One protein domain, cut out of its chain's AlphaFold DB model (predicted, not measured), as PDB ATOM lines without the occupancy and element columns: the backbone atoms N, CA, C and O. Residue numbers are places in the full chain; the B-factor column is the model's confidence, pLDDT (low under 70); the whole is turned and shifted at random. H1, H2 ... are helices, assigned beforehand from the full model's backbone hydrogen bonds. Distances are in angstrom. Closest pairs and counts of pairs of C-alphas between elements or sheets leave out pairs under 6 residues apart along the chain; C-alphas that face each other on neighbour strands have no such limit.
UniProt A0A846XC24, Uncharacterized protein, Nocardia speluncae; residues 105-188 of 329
ATOM      1  N   THR A 105      32.319-112.399  28.912       95.62
ATOM      2  CA  THR A 105      31.234-113.369  28.716       95.62
ATOM      3  C   THR A 105      31.666-114.776  29.130       95.62
ATOM      4  O   THR A 105      30.959-115.438  29.889       95.62
ATOM      5  N   ALA A 106      32.841-115.226  28.689       96.12
ATOM      6  CA  ALA A 106      33.430-116.511  29.040       96.12
ATOM      7  C   ALA A 106      33.723-116.588  30.542       96.12
ATOM      8  O   ALA A 106      33.367-117.576  31.182       96.12
ATOM      9  N   ASP A 107      34.291-115.530  31.126       96.50
ATOM     10  CA  ASP A 107      34.537-115.460  32.569       96.50
ATOM     11  C   ASP A 107      33.232-115.504  33.376       96.50
ATOM     12  O   ASP A 107      33.140-116.202  34.388       96.50
ATOM     13  N   THR A 108      32.199-114.781  32.932       97.06
ATOM     14  CA  THR A 108      30.866-114.807  33.553       97.06
ATOM     15  C   THR A 108      30.255-116.201  33.476       97.06
ATOM     16  O   THR A 108      29.708-116.687  34.466       97.06
ATOM     17  N   TYR A 109      30.406-116.881  32.340       97.62
ATOM     18  CA  TYR A 109      29.919-118.244  32.164       97.62
ATOM     19  C   TYR A 109      30.650-119.241  33.077       97.62
ATOM     20  O   TYR A 109      30.000-120.015  33.780       97.62
ATOM     21  N   VAL A 110      31.984-119.152  33.178       97.12
ATOM     22  CA  VAL A 110      32.787-119.949  34.125       97.12
ATOM     23  C   VAL A 110      32.327-119.721  35.567       97.12
ATOM     24  O   VAL A 110      32.099-120.689  36.294       97.12
ATOM     25  N   ARG A 111      32.131-118.463  35.987       97.56
ATOM     26  CA  ARG A 111      31.625-118.133  37.334       97.56
ATOM     27  C   ARG A 111      30.224-118.687  37.581       97.56
ATOM     28  O   ARG A 111      29.954-119.168  38.683       97.56
ATOM     29  N   GLY A 112      29.350-118.629  36.577       96.94
ATOM     30  CA  GLY A 112      27.993-119.166  36.640       96.94
ATOM     31  C   GLY A 112      27.987-120.674  36.879       96.94
ATOM     32  O   GLY A 112      27.401-121.135  37.860       96.94
ATOM     33  N   VAL A 113      28.710-121.431  36.046       96.38
ATOM     34  CA  VAL A 113      28.826-122.893  36.187       96.38
ATOM     35  C   VAL A 113      29.499-123.270  37.511       96.38
ATOM     36  O   VAL A 113      29.021-124.165  38.208       96.38
ATOM     37  N   TRP A 114      30.559-122.557  37.910       95.69
ATOM     38  CA  TRP A 114      31.218-122.764  39.204       95.69
ATOM     39  C   TRP A 114      30.253-122.588  40.378       95.69
ATOM     40  O   TRP A 114      30.177-123.449  41.253       95.69
ATOM     41  N   SER A 115      29.491-121.495  40.383       94.88
ATOM     42  CA  SER A 115      28.572-121.160  41.476       94.88
ATOM     43  C   SER A 115      27.399-122.136  41.572       94.88
ATOM     44  O   SER A 115      26.980-122.467  42.679       94.88
ATOM     45  N   ALA A 116      26.900-122.626  40.434       93.19
ATOM     46  CA  ALA A 116      25.820-123.612  40.378       93.19
ATOM     47  C   ALA A 116      26.268-125.023  40.795       93.19
ATOM     48  O   ALA A 116      25.458-125.814  41.283       93.19
ATOM     49  N   ALA A 117      27.550-125.355  40.622       90.81
ATOM     50  CA  ALA A 117      28.078-126.647  41.026       90.81
ATOM     51  C   ALA A 117      28.111-126.769  42.563       90.81
ATOM     52  O   ALA A 117      28.578-125.845  43.237       90.81
ATOM     53  N   PRO A 118      27.654-127.891  43.148       85.50
ATOM     54  CA  PRO A 118      27.628-128.066  44.595       85.50
ATOM     55  C   PRO A 118      29.049-128.076  45.165       85.50
ATOM     56  O   PRO A 118      29.936-128.732  44.624       85.50
ATOM     57  N   ALA A 119      29.269-127.373  46.278       83.25
ATOM     58  CA  ALA A 119      30.547-127.440  46.979       83.25
ATOM     59  C   ALA A 119      30.849-128.894  47.405       83.25
ATOM     60  O   ALA A 119      29.915-129.619  47.777       83.25
ATOM     61  N   PRO A 120      32.122-129.332  47.391       74.12
ATOM     62  CA  PRO A 120      32.491-130.659  47.866       74.12
ATOM     63  C   PRO A 120      32.145-130.775  49.356       74.12
ATOM     64  O   PRO A 120      32.836-130.262  50.233       74.12
ATOM     65  N   GLY A 121      31.009-131.407  49.655       72.69
ATOM     66  CA  GLY A 121      30.556-131.592  51.028       72.69
ATOM     67  C   GLY A 121      31.472-132.543  51.805       72.69
ATOM     68  O   GLY A 121      32.187-133.357  51.225       72.69
ATOM     69  N   ARG A 122      31.367-132.524  53.141       67.81
ATOM     70  CA  ARG A 122      32.108-133.416  54.064       67.81
ATOM     71  C   ARG A 122      31.973-134.915  53.732       67.81
ATOM     72  O   ARG A 122      32.840-135.712  54.071       67.81
ATOM     73  N   TRP A 123      30.895-135.289  53.043       64.88
ATOM     74  CA  TRP A 123      30.592-136.653  52.596       64.88
ATOM     75  C   TRP A 123      30.834-136.879  51.094       64.88
ATOM     76  O   TRP A 123      30.464-137.923  50.564       64.88
ATOM     77  N   GLY A 124      31.450-135.923  50.391       61.19
ATOM     78  CA  GLY A 124      31.710-135.993  48.949       61.19
ATOM     79  C   GLY A 124      32.548-137.210  48.552       61.19
ATOM     80  O   GLY A 124      32.343-137.787  47.488       61.19
ATOM     81  N   TRP A 125      33.395-137.703  49.460       60.72
ATOM     82  CA  TRP A 125      34.167-138.920  49.234       60.72
ATOM     83  C   TRP A 125      33.312-140.190  49.093       60.72
ATOM     84  O   TRP A 125      33.739-141.090  48.375       60.72
ATOM     85  N   LEU A 126      32.126-140.258  49.717       62.84
ATOM     86  CA  LEU A 126      31.177-141.371  49.549       62.84
ATOM     87  C   LEU A 126      30.429-141.300  48.213       62.84
ATOM     88  O   LEU A 126      29.947-142.318  47.728       62.84
ATOM     89  N   ARG A 127      30.360-140.119  47.588       60.50
ATOM     90  CA  ARG A 127      29.751-139.922  46.265       60.50
ATOM     91  C   ARG A 127      30.746-140.028  45.109       60.50
ATOM     92  O   ARG A 127      30.353-139.785  43.976       60.50
ATOM     93  N   ARG A 128      31.988-140.473  45.353       57.72
ATOM     94  CA  ARG A 128      33.039-140.658  44.327       57.72
ATOM     95  C   ARG A 128      32.636-141.536  43.129       57.72
ATOM     96  O   ARG A 128      33.320-141.498  42.115       57.72
ATOM     97  N   GLY A 129      31.563-142.323  43.239       53.47
ATOM     98  CA  GLY A 129      31.023-143.147  42.150       53.47
ATOM     99  C   GLY A 129      29.845-142.538  41.377       53.47
ATOM    100  O   GLY A 129      29.499-143.055  40.317       53.47
ATOM    101  N   GLN A 130      29.220-141.460  41.863       54.78
ATOM    102  CA  GLN A 130      28.243-140.714  41.070       54.78
ATOM    103  C   GLN A 130      28.993-139.649  40.280       54.78
ATOM    104  O   GLN A 130      29.673-138.816  40.868       54.78
ATOM    105  N   VAL A 131      28.840-139.675  38.955       54.59
ATOM    106  CA  VAL A 131      29.301-138.638  38.022       54.59
ATOM    107  C   VAL A 131      28.574-137.326  38.352       54.59
ATOM    108  O   VAL A 131      27.590-136.959  37.716       54.59
ATOM    109  N   GLN A 132      28.981-136.652  39.425       55.84
ATOM    110  CA  GLN A 132      28.572-135.291  39.735       55.84
ATOM    111  C   GLN A 132      29.619-134.362  39.134       55.84
ATOM    112  O   GLN A 132      30.786-134.401  39.509       55.84
ATOM    113  N   GLY A 133      29.175-133.579  38.151       61.62
ATOM    114  CA  GLY A 133      29.999-132.631  37.418       61.62
ATOM    115  C   GLY A 133      29.981-132.890  35.915       61.62
ATOM    116  O   GLY A 133      30.971-133.329  35.344       61.62
ATOM    117  N   ALA A 134      28.856-132.609  35.249       77.94
ATOM    118  CA  ALA A 134      28.892-132.346  33.807       77.94
ATOM    119  C   ALA A 134      29.453-130.941  33.512       77.94
ATOM    120  O   ALA A 134      29.710-130.626  32.358       77.94
ATOM    121  N   GLY A 135      29.678-130.117  34.546       92.94
ATOM    122  CA  GLY A 135      30.056-128.712  34.410       92.94
ATOM    123  C   GLY A 135      31.362-128.502  33.648       92.94
ATOM    124  O   GLY A 135      31.436-127.608  32.816       92.94
ATOM    125  N   MET A 136      32.384-129.338  33.856       95.88
ATOM    126  CA  MET A 136      33.638-129.208  33.106       95.88
ATOM    127  C   MET A 136      33.466-129.590  31.631       95.88
ATOM    128  O   MET A 136      33.976-128.900  30.749       95.88
ATOM    129  N   SER A 137      32.702-130.651  31.352       95.12
ATOM    130  CA  SER A 137      32.380-131.058  29.980       95.12
ATOM    131  C   SER A 137      31.523-130.005  29.270       95.12
ATOM    132  O   SER A 137      31.794-129.674  28.118       95.12
ATOM    133  N   GLU A 138      30.552-129.424  29.977       95.56
ATOM    134  CA  GLU A 138      29.722-128.310  29.519       95.56
ATOM    135  C   GLU A 138      30.575-127.078  29.186       95.56
ATOM    136  O   GLU A 138      30.504-126.574  28.065       95.56
ATOM    137  N   LEU A 139      31.442-126.640  30.110       96.75
ATOM    138  CA  LEU A 139      32.350-125.507  29.896       96.75
ATOM    139  C   LEU A 139      33.274-125.751  28.702       96.75
ATOM    140  O   LEU A 139      33.443-124.869  27.861       96.75
ATOM    141  N   SER A 140      33.847-126.951  28.604       96.25
ATOM    142  CA  SER A 140      34.744-127.310  27.506       96.25
ATOM    143  C   SER A 140      34.029-127.310  26.155       96.25
ATOM    144  O   SER A 140      34.556-126.758  25.189       96.25
ATOM    145  N   ALA A 141      32.808-127.844  26.086       95.19
ATOM    146  CA  ALA A 141      32.000-127.845  24.872       95.19
ATOM    147  C   ALA A 141      31.563-126.429  24.460       95.19
ATOM    148  O   ALA A 141      31.673-126.070  23.285       95.19
ATOM    149  N   ALA A 142      31.102-125.621  25.417       95.44
ATOM    150  CA  ALA A 142      30.602-124.273  25.163       95.44
ATOM    151  C   ALA A 142      31.717-123.306  24.746       95.44
ATOM    152  O   ALA A 142      31.567-122.569  23.773       95.44
ATOM    153  N   LEU A 143      32.852-123.332  25.452       94.50
ATOM    154  CA  LEU A 143      33.971-122.422  25.203       94.50
ATOM    155  C   LEU A 143      34.930-122.946  24.126       94.50
ATOM    156  O   LEU A 143      35.720-122.174  23.589       94.50
ATOM    157  N   ARG A 144      34.860-124.242  23.785       94.12
ATOM    158  CA  ARG A 144      35.826-124.946  22.917       94.12
ATOM    159  C   ARG A 144      37.263-124.836  23.435       94.12
ATOM    160  O   ARG A 144      38.209-124.672  22.668       94.12
ATOM    161  N   VAL A 145      37.408-124.926  24.754       94.31
ATOM    162  CA  VAL A 145      38.673-124.797  25.484       94.31
ATOM    163  C   VAL A 145      38.951-126.086  26.255       94.31
ATOM    164  O   VAL A 145      38.023-126.772  26.683       94.31
ATOM    165  N   SER A 146      40.228-126.441  26.423       94.25
ATOM    166  CA  SER A 146      40.610-127.638  27.174       94.25
ATOM    167  C   SER A 146      40.219-127.531  28.656       94.25
ATOM    168  O   SER A 146      40.231-126.445  29.238       94.25
ATOM    169  N   GLU A 147      39.928-128.665  29.304       95.81
ATOM    170  CA  GLU A 147      39.615-128.690  30.745       95.81
ATOM    171  C   GLU A 147      40.748-128.097  31.597       95.81
ATOM    172  O   GLU A 147      40.503-127.465  32.621       95.81
ATOM    173  N   ALA A 148      42.003-128.282  31.169       92.25
ATOM    174  CA  ALA A 148      43.169-127.742  31.858       92.25
ATOM    175  C   ALA A 148      43.219-126.211  31.787       92.25
ATOM    176  O   ALA A 148      43.496-125.571  32.797       92.25
ATOM    177  N   ASP A 149      42.918-125.630  30.625       93.06
ATOM    178  CA  ASP A 149      42.864-124.177  30.458       93.06
ATOM    179  C   ASP A 149      41.710-123.549  31.243       93.06
ATOM    180  O   ASP A 149      41.889-122.496  31.851       93.06
ATOM    181  N   ILE A 150      40.544-124.205  31.273       95.88
ATOM    182  CA  ILE A 150      39.404-123.774  32.094       95.88
ATOM    183  C   ILE A 150      39.767-123.838  33.578       95.88
ATOM    184  O   ILE A 150      39.512-122.888  34.313       95.88
ATOM    185  N   ALA A 151      40.383-124.931  34.029       94.69
ATOM    186  CA  ALA A 151      40.781-125.075  35.422       94.69
ATOM    187  C   ALA A 151      41.830-124.035  35.836       94.69
ATOM    188  O   ALA A 151      41.729-123.464  36.918       94.69
ATOM    189  N   ASP A 152      42.796-123.742  34.964       90.88
ATOM    190  CA  ASP A 152      43.738-122.653  35.206       90.88
ATOM    191  C   ASP A 152      43.011-121.307  35.302       90.88
ATOM    192  O   ASP A 152      43.289-120.533  36.214       90.88
ATOM    193  N   ARG A 153      42.027-121.052  34.426       93.75
ATOM    194  CA  ARG A 153      41.228-119.825  34.480       93.75
ATOM    195  C   ARG A 153      40.417-119.713  35.770       93.75
ATOM    196  O   ARG A 153      40.355-118.637  36.347       93.75
ATOM    197  N   ILE A 154      39.836-120.805  36.265       94.94
ATOM    198  CA  ILE A 154      39.120-120.833  37.554       94.94
ATOM    199  C   ILE A 154      40.048-120.402  38.699       94.94
ATOM    200  O   ILE A 154      39.629-119.631  39.564       94.94
ATOM    201  N   VAL A 155      41.309-120.844  38.687       90.50
ATOM    202  CA  VAL A 155      42.300-120.406  39.679       90.50
ATOM    203  C   VAL A 155      42.710-118.947  39.475       90.50
ATOM    204  O   VAL A 155      42.752-118.198  40.445       90.50
ATOM    205  N   GLU A 156      42.948-118.510  38.234       87.94
ATOM    206  CA  GLU A 156      43.241-117.100  37.915       87.94
ATOM    207  C   GLU A 156      42.115-116.153  38.370       87.94
ATOM    208  O   GLU A 156      42.383-115.041  38.816       87.94
ATOM    209  N   LEU A 157      40.857-116.595  38.292       91.38
ATOM    210  CA  LEU A 157      39.683-115.855  38.764       91.38
ATOM    211  C   LEU A 157      39.502-115.903  40.293       91.38
ATOM    212  O   LEU A 157      38.545-115.317  40.803       91.38
ATOM    213  N   GLY A 158      40.373-116.608  41.024       90.88
ATOM    214  CA  GLY A 158      40.304-116.755  42.479       90.88
ATOM    215  C   GLY A 158      39.132-117.612  42.968       90.88
ATOM    216  O   GLY A 158      38.759-117.531  44.135       90.88
ATOM    217  N   LEU A 159      38.526-118.418  42.091       93.94
ATOM    218  CA  LEU A 159      37.345-119.221  42.425       93.94
ATOM    219  C   LEU A 159      37.698-120.499  43.195       93.94
ATOM    220  O   LEU A 159      36.873-121.000  43.956       93.94
ATOM    221  N   SER A 160      38.911-121.014  42.998       92.31
ATOM    222  CA  SER A 160      39.493-122.133  43.742       92.31
ATOM    223  C   SER A 160      41.012-121.993  43.781       92.31
ATOM    224  O   SER A 160      41.614-121.360  42.916       92.31
ATOM    225  N   SER A 161      41.643-122.620  44.770       86.62
ATOM    226  CA  SER A 161      43.101-122.760  44.880       86.62
ATOM    227  C   SER A 161      43.589-124.193  44.615       86.62
ATOM    228  O   SER A 161      44.771-124.497  44.791       86.62
ATOM    229  N   SER A 162      42.700-125.109  44.209       86.88
ATOM    230  CA  SER A 162      43.006-126.538  44.109       86.88
ATOM    231  C   SER A 162      42.369-127.196  42.887       86.88
ATOM    232  O   SER A 162      41.151-127.278  42.775       86.88
ATOM    233  N   TYR A 163      43.182-127.799  42.013       89.44
ATOM    234  CA  TYR A 163      42.647-128.611  40.914       89.44
ATOM    235  C   TYR A 163      41.857-129.833  41.388       89.44
ATOM    236  O   TYR A 163      40.977-130.286  40.660       89.44
ATOM    237  N   ALA A 164      42.162-130.378  42.574       88.50
ATOM    238  CA  ALA A 164      41.368-131.461  43.148       88.50
ATOM    239  C   ALA A 164      39.941-130.992  43.420       88.50
ATOM    240  O   ALA A 164      39.005-131.659  42.998       88.50
ATOM    241  N   GLU A 165      39.787-129.815  44.030       89.75
ATOM    242  CA  GLU A 165      38.475-129.215  44.273       89.75
ATOM    243  C   GLU A 165      37.740-128.947  42.958       89.75
ATOM    244  O   GLU A 165      36.566-129.280  42.830       89.75
ATOM    245  N   ILE A 166      38.443-128.403  41.960       93.56
ATOM    246  CA  ILE A 166      37.865-128.139  40.639       93.56
ATOM    247  C   ILE A 166      37.355-129.434  40.000       93.56
ATOM    248  O   ILE A 166      36.210-129.482  39.554       93.56
ATOM    249  N   ALA A 167      38.173-130.488  39.988       92.31
ATOM    250  CA  ALA A 167      37.797-131.785  39.438       92.31
ATOM    251  C   ALA A 167      36.670-132.461  40.237       92.31
ATOM    252  O   ALA A 167      35.799-133.085  39.637       92.31
ATOM    253  N   ASP A 168      36.668-132.331  41.566       89.19
ATOM    254  CA  ASP A 168      35.633-132.896  42.442       89.19
ATOM    255  C   ASP A 168      34.288-132.169  42.278       89.19
ATOM    256  O   ASP A 168      33.234-132.794  42.376       89.19
ATOM    257  N   ARG A 169      34.313-130.855  42.023       91.19
ATOM    258  CA  ARG A 169      33.117-130.012  41.897       91.19
ATOM    259  C   ARG A 169      32.528-130.012  40.489       91.19
ATOM    260  O   ARG A 169      31.310-130.071  40.332       91.19
ATOM    261  N   LEU A 170      33.377-129.908  39.468       93.50
ATOM    262  CA  LEU A 170      32.954-129.756  38.071       93.50
ATOM    263  C   LEU A 170      33.061-131.038  37.248       93.50
ATOM    264  O   LEU A 170      32.558-131.054  36.126       93.50
ATOM    265  N   GLY A 171      33.677-132.092  37.784       92.56
ATOM    266  CA  GLY A 171      34.053-133.275  37.021       92.56
ATOM    267  C   GLY A 171      35.295-133.034  36.158       92.56
ATOM    268  O   GLY A 171      35.807-131.921  36.039       92.56
ATOM    269  N   CYS A 172      35.814-134.105  35.566       94.00
ATOM    270  CA  CYS A 172      36.903-134.050  34.592       94.00
ATOM    271  C   CYS A 172      36.921-135.320  33.742       94.00
ATOM    272  O   CYS A 172      36.411-136.369  34.152       94.00
ATOM    273  N   THR A 173      37.540-135.240  32.571       93.50
ATOM    274  CA  THR A 173      37.747-136.395  31.702       93.50
ATOM    275  C   THR A 173      38.734-137.366  32.363       93.50
ATOM    276  O   THR A 173      39.848-136.956  32.711       93.50
ATOM    277  N   PRO A 174      38.389-138.662  32.523       91.06
ATOM    278  CA  PRO A 174      39.309-139.658  33.071       91.06
ATOM    279  C   PRO A 174      40.623-139.698  32.288       91.06
ATOM    280  O   PRO A 174      40.617-139.697  31.059       91.06
ATOM    281  N   ASN A 175      41.756-139.732  32.995       89.75
ATOM    282  CA  ASN A 175      43.111-139.654  32.423       89.75
ATOM    283  C   ASN A 175      43.419-138.364  31.629       89.75
ATOM    284  O   ASN A 175      44.498-138.246  31.051       89.75
ATOM    285  N   GLY A 176      42.510-137.386  31.618       92.25
ATOM    286  CA  GLY A 176      42.753-136.059  31.069       92.25
ATOM    287  C   GLY A 176      43.748-135.259  31.913       92.25
ATOM    288  O   GLY A 176      44.050-135.595  33.062       92.25
ATOM    289  N   ALA A 177      44.244-134.152  31.358       90.50
ATOM    290  CA  ALA A 177      45.232-133.305  32.029       90.50
ATOM    291  C   ALA A 177      44.745-132.793  33.399       90.50
ATOM    292  O   ALA A 177      45.519-132.788  34.358       90.50
ATOM    293  N   LEU A 178      43.467-132.417  33.518       92.00
ATOM    294  CA  LEU A 178      42.878-132.003  34.792       92.00
ATOM    295  C   LEU A 178      42.806-133.164  35.794       92.00
ATOM    296  O   LEU A 178      43.197-132.982  36.944       92.00
ATOM    297  N   ALA A 179      42.389-134.359  35.365       90.62
ATOM    298  CA  ALA A 179      42.342-135.542  36.226       90.62
ATOM    299  C   ALA A 179      43.727-135.901  36.788       90.62
ATOM    300  O   ALA A 179      43.852-136.186  37.979       90.62
ATOM    301  N   LEU A 180      44.777-135.822  35.961       84.88
ATOM    302  CA  LEU A 180      46.162-136.042  36.390       84.88
ATOM    303  C   LEU A 180      46.625-134.978  37.395       84.88
ATOM    304  O   LEU A 180      47.171-135.322  38.441       84.88
ATOM    305  N   ARG A 181      46.367-133.689  37.119       87.81
ATOM    306  CA  ARG A 181      46.699-132.583  38.040       87.81
ATOM    307  C   ARG A 181      45.971-132.726  39.377       87.81
ATOM    308  O   ARG A 181      46.593-132.587  40.422       87.81
ATOM    309  N   ALA A 182      44.686-133.068  39.344       87.44
ATOM    310  CA  ALA A 182      43.883-133.342  40.527       87.44
ATOM    311  C   ALA A 182      44.378-134.581  41.290       87.44
ATOM    312  O   ALA A 182      44.392-134.583  42.516       87.44
ATOM    313  N   GLY A 183      44.794-135.640  40.590       83.81
ATOM    314  CA  GLY A 183      45.405-136.824  41.196       83.81
ATOM    315  C   GLY A 183      46.680-136.477  41.960       83.81
ATOM    316  O   GLY A 183      46.799-136.825  43.130       83.81
ATOM    317  N   LEU A 184      47.574-135.710  41.330       80.19
ATOM    318  CA  LEU A 184      48.788-135.195  41.965       80.19
ATOM    319  C   LEU A 184      48.466-134.306  43.178       80.19
ATOM    320  O   LEU A 184      49.042-134.504  44.240       80.19
ATOM    321  N   ALA A 185      47.487-133.400  43.058       79.38
ATOM    322  CA  ALA A 185      47.054-132.534  44.156       79.38
ATOM    323  C   ALA A 185      46.584-133.319  45.392       79.38
ATOM    324  O   ALA A 185      46.823-132.894  46.517       79.38
ATOM    325  N   ARG A 186      45.893-134.450  45.175       79.56
ATOM    326  CA  ARG A 186      45.381-135.327  46.240       79.56
ATOM    327  C   ARG A 186      46.433-136.266  46.806       79.56
ATOM    328  O   ARG A 186      46.236-136.774  47.901       79.56
ATOM    329  N   ALA A 187      47.496-136.542  46.054       71.12
ATOM    330  CA  ALA A 187      48.504-137.510  46.455       71.12
ATOM    331  C   ALA A 187      49.284-137.084  47.707       71.12
ATOM    332  O   ALA A 187      50.030-137.925  48.189       71.12
ATOM    333  N   GLU A 188      49.100-135.842  48.211       55.91
ATOM    334  CA  GLU A 188      49.687-135.289  49.449       55.91
ATOM    335  C   GLU A 188      51.025-135.953  49.792       55.91
ATOM    336  O   GLU A 188      51.205-136.552  50.850       55.91
TER     337      GLU A 188
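Overview. This is residues 105 to 188 of the 329 residues of an uncharacterized protein of Nocardia speluncae (UniProt A0A846XC24). Look for a compact cluster of short, mostly crossed helices: H1 and H3 run side by side in opposite directions toward one end, H4 is turned about perpendicular to both, and H5 sits near the middle with H6 crossing it. From H1 the backbone swings away through residues 117 to 134, with tiny H2 in the far bend of this loop, and comes back to H3. The printed part has 84 residues with six named helices, H1 to H6 in chain order, and no named strand; the class is all helix. The whole is compact, with a radius of gyration of the C-alphas of 11.8 A, and only just elongated, spanning 35 by 23 by 22 A.

Arrangement. Start at H1, residues 105 to 116, which touches H3, residues 135 to 143, at a shallow tilt of 14 degrees, opposite ways; the closest C-alphas, of Val 113 and Gly 135, are 6.2 A apart. Between them in the chain comes H2, residues 124 to 127, which touches no helix. Next find H4, residues 147 to 156, the hub: it touches H3 about perpendicular at 84 degrees, closest at the C-alphas of Ser 140 and Glu 147, 6.0 A. H4 only just touches H1, with 3 pairs of C-alphas within 8 A, and H1 does this with residues 110 to 111 alone; the closest C-alphas are those of Val 110 and Ile 154, 7.3 A. H5, residues 163 to 170, is close to but not clearly touching H3, where the closest C-alphas, of Gly 135 and Leu 170, are 4.8 A apart. H6, residues 177 to 186, touches H5 at a steep tilt of 63 degrees, opposite ways, closest at the C-alphas of Ala 164 and Ala 182, 4.1 A. H6 also touches H4, at a steep tilt of 55 degrees, the same way; the C-alphas of Ala 148 and Leu 178 are closest, 5.2 A. H1 and H6 are apart. In H1, H3, H4, H5 and H6 every O i to N i+4 pair is within hydrogen-bond range; H2 is too short for such a pair, and its 1 O i to N i+3 pair is within range.

Along the chain. Find C-alpha 105 at (31.234, -113.369, 28.716); from there H1 runs 16.4 A to C-alpha 116. H2 is 5.1 A long, H3 11.8 A. H4 begins at C-alpha 147, (39.615, -128.690, 30.745), and runs 14.1 A. H5 is 10.2 A long, and H6 runs 14.4 A to C-alpha 186 at (45.381, -135.327, 46.240).

Size, cuts and confidence. The C-alphas farthest apart are those of Thr 105 and Glu 188, 35.4 A. The printed part has no cut; the link from H3 to H4 is tight, and the other links are short. The mean pLDDT of the printed part is 86.1; look for values under 70 at residues 122 to 133 and residue 188.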